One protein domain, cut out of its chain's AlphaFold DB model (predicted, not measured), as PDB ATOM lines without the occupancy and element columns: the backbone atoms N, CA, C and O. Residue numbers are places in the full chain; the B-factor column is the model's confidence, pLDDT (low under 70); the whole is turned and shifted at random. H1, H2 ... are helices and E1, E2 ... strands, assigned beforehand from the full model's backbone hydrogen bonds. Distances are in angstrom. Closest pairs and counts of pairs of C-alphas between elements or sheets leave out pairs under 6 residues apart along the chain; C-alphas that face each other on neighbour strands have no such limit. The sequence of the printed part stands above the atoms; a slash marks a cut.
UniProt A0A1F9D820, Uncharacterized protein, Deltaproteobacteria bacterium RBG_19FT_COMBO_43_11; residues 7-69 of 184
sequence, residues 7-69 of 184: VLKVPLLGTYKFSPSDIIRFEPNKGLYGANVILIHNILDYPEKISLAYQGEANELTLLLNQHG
ATOM      1  N   VAL A   7      26.223  -4.524  30.070       88.12
ATOM      2  CA  VAL A   7      27.370  -3.850  30.691       88.12
ATOM      3  C   VAL A   7      27.961  -2.850  29.709       88.12
ATOM      4  O   VAL A   7      28.479  -3.234  28.662       88.12
ATOM      5  N   LEU A   8      27.928  -1.570  30.071       84.12
ATOM      6  CA  LEU A   8      28.525  -0.479  29.310       84.12
ATOM      7  C   LEU A   8      29.785   0.006  30.019       84.12
ATOM      8  O   LEU A   8      29.731   0.527  31.131       84.12
ATOM      9  N   LYS A   9      30.937  -0.154  29.369       81.38
ATOM     10  CA  LYS A   9      32.212   0.383  29.850       81.38
ATOM     11  C   LYS A   9      32.518   1.656  29.086       81.38
ATOM     12  O   LYS A   9      32.749   1.608  27.883       81.38
ATOM     13  N   VAL A  10      32.532   2.780  29.789       73.44
ATOM     14  CA  VAL A  10      32.842   4.079  29.202       73.44
ATOM     15  C   VAL A  10      34.179   4.560  29.769       73.44
ATOM     16  O   VAL A  10      34.298   4.715  30.991       73.44
ATOM     17  N   PRO A  11      35.197   4.793  28.920       67.25
ATOM     18  CA  PRO A  11      36.471   5.351  29.362       67.25
ATOM     19  C   PRO A  11      36.245   6.622  30.189       67.25
ATOM     20  O   PRO A  11      35.413   7.449  29.826       67.25
ATOM     21  N   LEU A  12      36.946   6.761  31.320       59.81
ATOM     22  CA  LEU A  12      36.852   7.886  32.275       59.81
ATOM     23  C   LEU A  12      35.512   8.036  33.035       59.81
ATOM     24  O   LEU A  12      35.498   8.615  34.126       59.81
ATOM     25  N   LEU A  13      34.402   7.497  32.517       64.56
ATOM     26  CA  LEU A  13      33.066   7.624  33.120       64.56
ATOM     27  C   LEU A  13      32.631   6.386  33.919       64.56
ATOM     28  O   LEU A  13      31.718   6.485  34.734       64.56
ATOM     29  N   GLY A  14      33.313   5.251  33.745       74.12
ATOM     30  CA  GLY A  14      33.141   4.050  34.562       74.12
ATOM     31  C   GLY A  14      32.396   2.917  33.859       74.12
ATOM     32  O   GLY A  14      32.265   2.887  32.638       74.12
ATOM     33  N   THR A  15      31.957   1.938  34.651       86.50
ATOM     34  CA  THR A  15      31.174   0.792  34.173       86.50
ATOM     35  C   THR A  15      29.741   0.925  34.669       86.50
ATOM     36  O   THR A  15      29.523   1.025  35.875       86.50
ATOM     37  N   TYR A  16      28.791   0.899  33.744       88.31
ATOM     38  CA  TYR A  16      27.358   0.913  34.005       88.31
ATOM     39  C   TYR A  16      26.782  -0.466  33.716       88.31
ATOM     40  O   TYR A  16      27.156  -1.105  32.731       88.31
ATOM     41  N   LYS A  17      25.895  -0.930  34.586       91.06
ATOM     42  CA  LYS A  17      25.254  -2.238  34.490       91.06
ATOM     43  C   LYS A  17      23.752  -2.026  34.476       91.06
ATOM     44  O   LYS A  17      23.240  -1.306  35.326       91.06
ATOM     45  N   PHE A  18      23.076  -2.637  33.518       90.62
ATOM     46  CA  PHE A  18      21.635  -2.524  33.352       90.62
ATOM     47  C   PHE A  18      21.017  -3.907  33.267       90.62
ATOM     48  O   PHE A  18      21.469  -4.752  32.490       90.62
ATOM     49  N   SER A  19      19.953  -4.104  34.025       91.25
ATOM     50  CA  SER A  19      18.979  -5.156  33.781       91.25
ATOM     51  C   SER A  19      17.956  -4.697  32.730       91.25
ATOM     52  O   SER A  19      17.816  -3.496  32.477       91.25
ATOM     53  N   PRO A  20      17.200  -5.620  32.115       88.75
ATOM     54  CA  PRO A  20      16.145  -5.252  31.175       88.75
ATOM     55  C   PRO A  20      15.085  -4.319  31.789       88.75
ATOM     56  O   PRO A  20      14.640  -3.381  31.130       88.75
ATOM     57  N   SER A  21      14.748  -4.500  33.071       90.44
ATOM     58  CA  SER A  21      13.827  -3.629  33.821       90.44
ATOM     59  C   SER A  21      14.372  -2.228  34.099       90.44
ATOM     60  O   SER A  21      13.613  -1.346  34.500       90.44
ATOM     61  N   ASP A  22      15.670  -2.001  33.895       90.19
ATOM     62  CA  ASP A  22      16.262  -0.684  34.110       90.19
ATOM     63  C   ASP A  22      16.120   0.223  32.885       90.19
ATOM     64  O   ASP A  22      16.064   1.451  32.999       90.19
ATOM     65  N   ILE A  23      16.073  -0.378  31.693       90.19
ATOM     66  CA  ILE A  23      16.062   0.335  30.418       90.19
ATOM     67  C   ILE A  23      14.627   0.571  29.977       90.19
ATOM     68  O   ILE A  23      13.862  -0.367  29.781       90.19
ATOM     69  N   ILE A  24      14.282   1.840  29.774       89.69
ATOM     70  CA  ILE A  24      12.953   2.249  29.322       89.69
ATOM     71  C   ILE A  24      12.891   2.144  27.799       89.69
ATOM     72  O   ILE A  24      11.989   1.514  27.260       89.69
ATOM     73  N   ARG A  25      13.848   2.767  27.099       89.44
ATOM     74  CA  ARG A  25      13.952   2.736  25.632       89.44
ATOM     75  C   ARG A  25      15.271   3.323  25.134       89.44
ATOM     76  O   ARG A  25      16.030   3.925  25.895       89.44
ATOM     77  N   PHE A  26      15.474   3.207  23.829       90.12
ATOM     78  CA  PHE A  26      16.514   3.899  23.080       90.12
ATOM     79  C   PHE A  26      15.878   4.975  22.198       90.12
ATOM     80  O   PHE A  26      14.862   4.730  21.551       90.12
ATOM     81  N   GLU A  27      16.465   6.167  22.170       89.75
ATOM     82  CA  GLU A  27      16.007   7.286  21.344       89.75
ATOM     83  C   GLU A  27      17.100   7.706  20.357       89.75
ATOM     84  O   GLU A  27      18.282   7.628  20.695       89.75
ATOM     85  N   PRO A  28      16.756   8.174  19.148       86.56
ATOM     86  CA  PRO A  28      17.746   8.747  18.247       86.56
ATOM     87  C   PRO A  28      18.324  10.034  18.850       86.56
ATOM     88  O   PRO A  28      17.591  10.945  19.248       86.56
ATOM     89  N   ASN A  29      19.650  10.133  18.894       81.38
ATOM     90  CA  ASN A  29      20.333  11.355  19.286       81.38
ATOM     91  C   ASN A  29      20.445  12.283  18.073       81.38
ATOM     92  O   ASN A  29      21.182  11.999  17.136       81.38
ATOM     93  N   LYS A  30      19.751  13.422  18.104       72.12
ATOM     94  CA  LYS A  30      19.872  14.473  17.074       72.12
ATOM     95  C   LYS A  30      21.018  15.460  17.352       72.12
ATOM     96  O   LYS A  30      21.081  16.522  16.739       72.12
ATOM     97  N   GLY A  31      21.869  15.165  18.336       63.47
ATOM     98  CA  GLY A  31      22.978  16.021  18.746       63.47
ATOM     99  C   GLY A  31      24.144  16.036  17.751       63.47
ATOM    100  O   GLY A  31      24.357  15.096  16.998       63.47
ATOM    101  N   LEU A  32      24.945  17.104  17.803       54.34
ATOM    102  CA  LEU A  32      26.078  17.364  16.899       54.34
ATOM    103  C   LEU A  32      27.313  16.467  17.123       54.34
ATOM    104  O   LEU A  32      28.255  16.516  16.336       54.34
ATOM    105  N   TYR A  33      27.346  15.666  18.190       55.56
ATOM    106  CA  TYR A  33      28.546  14.950  18.629       55.56
ATOM    107  C   TYR A  33      28.364  13.435  18.548       55.56
ATOM    108  O   TYR A  33      27.922  12.864  19.536       55.56
ATOM    109  N   GLY A  34      28.726  12.823  17.408       57.88
ATOM    110  CA  GLY A  34      29.181  11.427  17.174       57.88
ATOM    111  C   GLY A  34      28.430  10.215  17.766       57.88
ATOM    112  O   GLY A  34      28.703   9.081  17.383       57.88
ATOM    113  N   ALA A  35      27.519  10.418  18.705       67.12
ATOM    114  CA  ALA A  35      26.679   9.429  19.339       67.12
ATOM    115  C   ALA A  35      25.293   9.554  18.729       67.12
ATOM    116  O   ALA A  35      24.714  10.636  18.770       67.12
ATOM    117  N   ASN A  36      24.761   8.454  18.206       78.81
ATOM    118  CA  ASN A  36      23.517   8.456  17.434       78.81
ATOM    119  C   ASN A  36      22.328   7.905  18.228       78.81
ATOM    120  O   ASN A  36      21.186   8.028  17.792       78.81
ATOM    121  N   VAL A  37      22.569   7.330  19.413       87.12
ATOM    122  CA  VAL A  37      21.526   6.724  20.249       87.12
ATOM    123  C   VAL A  37      21.642   7.214  21.689       87.12
ATOM    124  O   VAL A  37      22.733   7.254  22.250       87.12
ATOM    125  N   ILE A  38      20.519   7.576  22.300       88.25
ATOM    126  CA  ILE A  38      20.397   7.898  23.719       88.25
ATOM    127  C   ILE A  38      19.722   6.724  24.420       88.25
ATOM    128  O   ILE A  38      18.619   6.323  24.060       88.25
ATOM    129  N   LEU A  39      20.381   6.195  25.444       89.12
ATOM    130  CA  LEU A  39      19.805   5.244  26.379       89.12
ATOM    131  C   LEU A  39      19.026   5.998  27.462       89.12
ATOM    132  O   LEU A  39      19.582   6.850  28.163       89.12
ATOM    133  N   ILE A  40      17.753   5.635  27.608       89.31
ATOM    134  CA  ILE A  40      16.846   6.149  28.628       89.31
ATOM    135  C   ILE A  40      16.600   5.054  29.676       89.31
ATOM    136  O   ILE A  40      16.195   3.943  29.327       89.31
ATOM    137  N   HIS A  41      16.823   5.359  30.958       90.62
ATOM    138  CA  HIS A  41      16.747   4.382  32.053       90.62
ATOM    139  C   HIS A  41      16.185   4.970  33.362       90.62
ATOM    140  O   HIS A  41      16.121   6.186  33.549       90.62
ATOM    141  N   ASN A  42      15.833   4.098  34.310       88.56
ATOM    142  CA  ASN A  42      15.262   4.460  35.620       88.56
ATOM    143  C   ASN A  42      16.284   4.461  36.785       88.56
ATOM    144  O   ASN A  42      15.949   4.884  37.891       88.56
ATOM    145  N   ILE A  43      17.536   4.043  36.557       88.00
ATOM    146  CA  ILE A  43      18.570   4.005  37.608       88.00
ATOM    147  C   ILE A  43      18.916   5.423  38.085       88.00
ATOM    148  O   ILE A  43      19.475   6.230  37.337       88.00
ATOM    149  N   LEU A  44      18.611   5.708  39.354       83.69
ATOM    150  CA  LEU A  44      18.797   7.026  39.973       83.69
ATOM    151  C   LEU A  44      20.263   7.429  40.140       83.69
ATOM    152  O   LEU A  44      20.575   8.611  40.109       83.69
ATOM    153  N   ASP A  45      21.156   6.461  40.341       86.88
ATOM    154  CA  ASP A  45      22.582   6.733  40.564       86.88
ATOM    155  C   ASP A  45      23.380   6.877  39.256       86.88
ATOM    156  O   ASP A  45      24.596   7.019  39.268       86.88
ATOM    157  N   TYR A  46      22.717   6.820  38.104       88.44
ATOM    158  CA  TYR A  46      23.342   6.985  36.791       88.44
ATOM    159  C   TYR A  46      22.914   8.321  36.169       88.44
ATOM    160  O   TYR A  46      21.856   8.841  36.540       88.44
ATOM    161  N   PRO A  47      23.693   8.891  35.228       85.62
ATOM    162  CA  PRO A  47      23.298  10.092  34.487       85.62
ATOM    163  C   PRO A  47      21.889   9.966  33.901       85.62
ATOM    164  O   PRO A  47      21.496   8.882  33.508       85.62
ATOM    165  N   GLU A  48      21.125  11.056  33.812       82.44
ATOM    166  CA  GLU A  48      19.739  11.005  33.304       82.44
ATOM    167  C   GLU A  48      19.645  10.416  31.885       82.44
ATOM    168  O   GLU A  48      18.702   9.696  31.561       82.44
ATOM    169  N   LYS A  49      20.633  10.731  31.042       83.50
ATOM    170  CA  LYS A  49      20.732  10.285  29.653       83.50
ATOM    171  C   LYS A  49      22.148   9.807  29.378       83.50
ATOM    172  O   LYS A  49      23.108  10.499  29.718       83.50
ATOM    173  N   ILE A  50      22.272   8.656  28.724       85.69
ATOM    174  CA  ILE A  50      23.567   8.095  28.328       85.69
ATOM    175  C   ILE A  50      23.628   8.043  26.806       85.69
ATOM    176  O   ILE A  50      22.864   7.321  26.171       85.69
ATOM    177  N   SER A  51      24.542   8.810  26.219       84.38
ATOM    178  CA  SER A  51      24.766   8.814  24.773       84.38
ATOM    179  C   SER A  51      25.670   7.653  24.363       84.38
ATOM    180  O   SER A  51      26.752   7.467  24.922       84.38
ATOM    181  N   LEU A  52      25.236   6.891  23.365       85.38
ATOM    182  CA  LEU A  52      25.925   5.731  22.817       85.38
ATOM    183  C   LEU A  52      26.432   6.039  21.405       85.38
ATOM    184  O   LEU A  52      25.671   6.428  20.515       85.38
ATOM    185  N   ALA A  53      27.728   5.819  21.196       79.75
ATOM    186  CA  ALA A  53      28.352   5.825  19.878       79.75
ATOM    187  C   ALA A  53      28.058   4.497  19.160       79.75
ATOM    188  O   ALA A  53      28.894   3.598  19.116       79.75
ATOM    189  N   TYR A  54      26.832   4.363  18.657       82.75
ATOM    190  CA  TYR A  54      26.387   3.242  17.835       82.75
ATOM    191  C   TYR A  54      26.264   3.698  16.377       82.75
ATOM    192  O   TYR A  54      25.766   4.791  16.109       82.75
ATOM    193  N   GLN A  55      26.759   2.885  15.441       78.38
ATOM    194  CA  GLN A  55      26.783   3.238  14.016       78.38
ATOM    195  C   GLN A  55      25.407   3.134  13.339       78.38
ATOM    196  O   GLN A  55      25.230   3.729  12.283       78.38
ATOM    197  N   GLY A  56      24.448   2.425  13.942       81.44
ATOM    198  CA  GLY A  56      23.082   2.283  13.436       81.44
ATOM    199  C   GLY A  56      22.054   3.160  14.155       81.44
ATOM    200  O   GLY A  56      22.387   3.992  15.005       81.44
ATOM    201  N   GLU A  57      20.780   2.940  13.838       84.81
ATOM    202  CA  GLU A  57      19.665   3.658  14.464       84.81
ATOM    203  C   GLU A  57      19.249   3.059  15.819       84.81
ATOM    204  O   GLU A  57      19.503   1.896  16.139       84.81
ATOM    205  N   ALA A  58      18.532   3.849  16.626       86.75
ATOM    206  CA  ALA A  58      18.006   3.407  17.921       86.75
ATOM    207  C   ALA A  58      17.083   2.177  17.804       86.75
ATOM    208  O   ALA A  58      17.107   1.289  18.662       86.75
ATOM    209  N   ASN A  59      16.302   2.096  16.722       86.25
ATOM    210  CA  ASN A  59      15.420   0.961  16.447       86.25
ATOM    211  C   ASN A  59      16.216  -0.311  16.123       86.25
ATOM    212  O   ASN A  59      15.877  -1.385  16.614       86.25
ATOM    213  N   GLU A  60      17.301  -0.183  15.356       87.56
ATOM    214  CA  GLU A  60      18.187  -1.303  15.022       87.56
ATOM    215  C   GLU A  60      18.886  -1.841  16.268       87.56
ATOM    216  O   GLU A  60      18.943  -3.053  16.463       87.56
ATOM    217  N   LEU A  61      19.354  -0.953  17.154       87.12
ATOM    218  CA  LEU A  61      19.940  -1.358  18.432       87.12
ATOM    219  C   LEU A  61      18.922  -2.102  19.304       87.12
ATOM    220  O   LEU A  61      19.248  -3.124  19.905       87.12
ATOM    221  N   THR A  62      17.684  -1.610  19.358       87.44
ATOM    222  CA  THR A  62      16.605  -2.258  20.120       87.44
ATOM    223  C   THR A  62      16.307  -3.652  19.568       87.44
ATOM    224  O   THR A  62      16.191  -4.611  20.328       87.44
ATOM    225  N   LEU A  63      16.234  -3.788  18.241       88.94
ATOM    226  CA  LEU A  63      15.991  -5.066  17.577       88.94
ATOM    227  C   LEU A  63      17.142  -6.052  17.818       88.94
ATOM    228  O   LEU A  63      16.889  -7.208  18.154       88.94
ATOM    229  N   LEU A  64      18.389  -5.588  17.724       89.00
ATOM    230  CA  LEU A  64      19.582  -6.384  18.011       89.00
ATOM    231  C   LEU A  64      19.576  -6.915  19.453       89.00
ATOM    232  O   LEU A  64      19.844  -8.091  19.688       89.00
ATOM    233  N   LEU A  65      19.233  -6.070  20.428       87.25
ATOM    234  CA  LEU A  65      19.136  -6.481  21.832       87.25
ATOM    235  C   LEU A  65      18.040  -7.533  22.041       87.25
ATOM    236  O   LEU A  65      18.290  -8.553  22.688       87.25
ATOM    237  N   ASN A  66      16.874  -7.338  21.417       88.25
ATOM    238  CA  ASN A  66      15.771  -8.295  21.474       88.25
ATOM    239  C   ASN A  66      16.170  -9.665  20.896       88.25
ATOM    240  O   ASN A  66      15.845 -10.693  21.490       88.25
ATOM    241  N   GLN A  67      16.914  -9.698  19.783       88.38
ATOM    242  CA  GLN A  67      17.428 -10.943  19.184       88.38
ATOM    243  C   GLN A  67      18.374 -11.708  20.119       88.38
ATOM    244  O   GLN A  67      18.429 -12.936  20.077       88.38
ATOM    245  N   HIS A  68      19.090 -10.997  20.990       85.31
ATOM    246  CA  HIS A  68      19.967 -11.581  22.005       85.31
ATOM    247  C   HIS A  68      19.271 -11.840  23.354       85.31
ATOM    248  O   HIS A  68      19.938 -12.151  24.342       85.31
ATOM    249  N   GLY A  69      17.937 -11.739  23.404       84.50
ATOM    250  CA  GLY A  69      17.131 -12.026  24.594       84.50
ATOM    251  C   GLY A  69      17.100 -10.904  25.633       84.50
ATOM    252  O   GLY A  69      16.550 -11.105  26.712       84.50
TER     253      GLY A  69
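This is residues 7 to 69 of the 184 residues of an uncharacterized protein of Deltaproteobacteria bacterium RBG_19FT_COMBO_43_11 (UniProt A0A1F9D820). What shape does this domain have? It is a small wall of three strands, E3, E4 and E5, with the helix H1 standing over one face near one end of the strands, and a separate two-stranded hairpin, E1 and E2, set off on the same side near the other end. What is it made of? The printed part has 63 residues with five named strands and one named helix, in the order E1 E2 E3 E4 E5 H1, and its class is mixed, helices and strands. The sheet E3 - E4 - E5 and the sheet E1 - E2 are both antiparallel. How large is its outline? It is compact and rounded, with a radius of gyration of the C-alphas of 11.5 A and spans of 30 by 26 by 18 A.

How do the first two strands stand? E1, residues 7 to 10, and E2, residues 14 to 18, form an antiparallel hairpin at 155 degrees, with N 8 and O 16 within hydrogen-bond range at 2.8 A. E1 and E2 are both apart from E4, residues 37 to 41, and E5, residues 49 to 52, while E2 and E3, residues 23 to 28, meet only through their link. How is the larger sheet built? E3, E4 and E5 form a meander, each strand the antiparallel neighbour of the one before, with E3 and E5 as edge strands. N 27 and O 38 are 2.9 A apart between E3 and E4, and N 39 and O 50 are 2.8 A apart between E4 and E5, both within hydrogen-bond range. Where is the helix? H1, residues 58 to 67, is on this sheet at a height over the sheet of 10.2 A, over E3 and only just over E4, with 3 C-alphas there; its line rises 41 degrees, and it only just stands up from the sheet. The closest C-alphas of E3 and H1 are those of Pro 28 and Ala 58, 5.4 A apart, and every O i to N i+4 pair in H1 is within hydrogen-bond range.

Where does E1 begin? C-alpha 7 is at (27.370, -3.850, 30.691). How long are the longer elements? E2 measures 13.3 A, E3 14.9 A, E4 12.9 A and H1 14.4 A from first to last C-alpha. Where does H1 end? C-alpha 67 is at (17.428, -10.943, 19.184).

How far does it reach? The two C-alphas farthest apart, those of Leu 32 and Gly 69, are 31.7 A apart. Is there a cut or a long link? The printed part has no cut; the links E1 to E2, E2 to E3 and E5 to H1 are tight, and E3 to E4 and E4 to E5 are short. Where is confidence low? The mean pLDDT of the printed part is 82.8, and residues 11 to 13 and 31 to 35 are under 70.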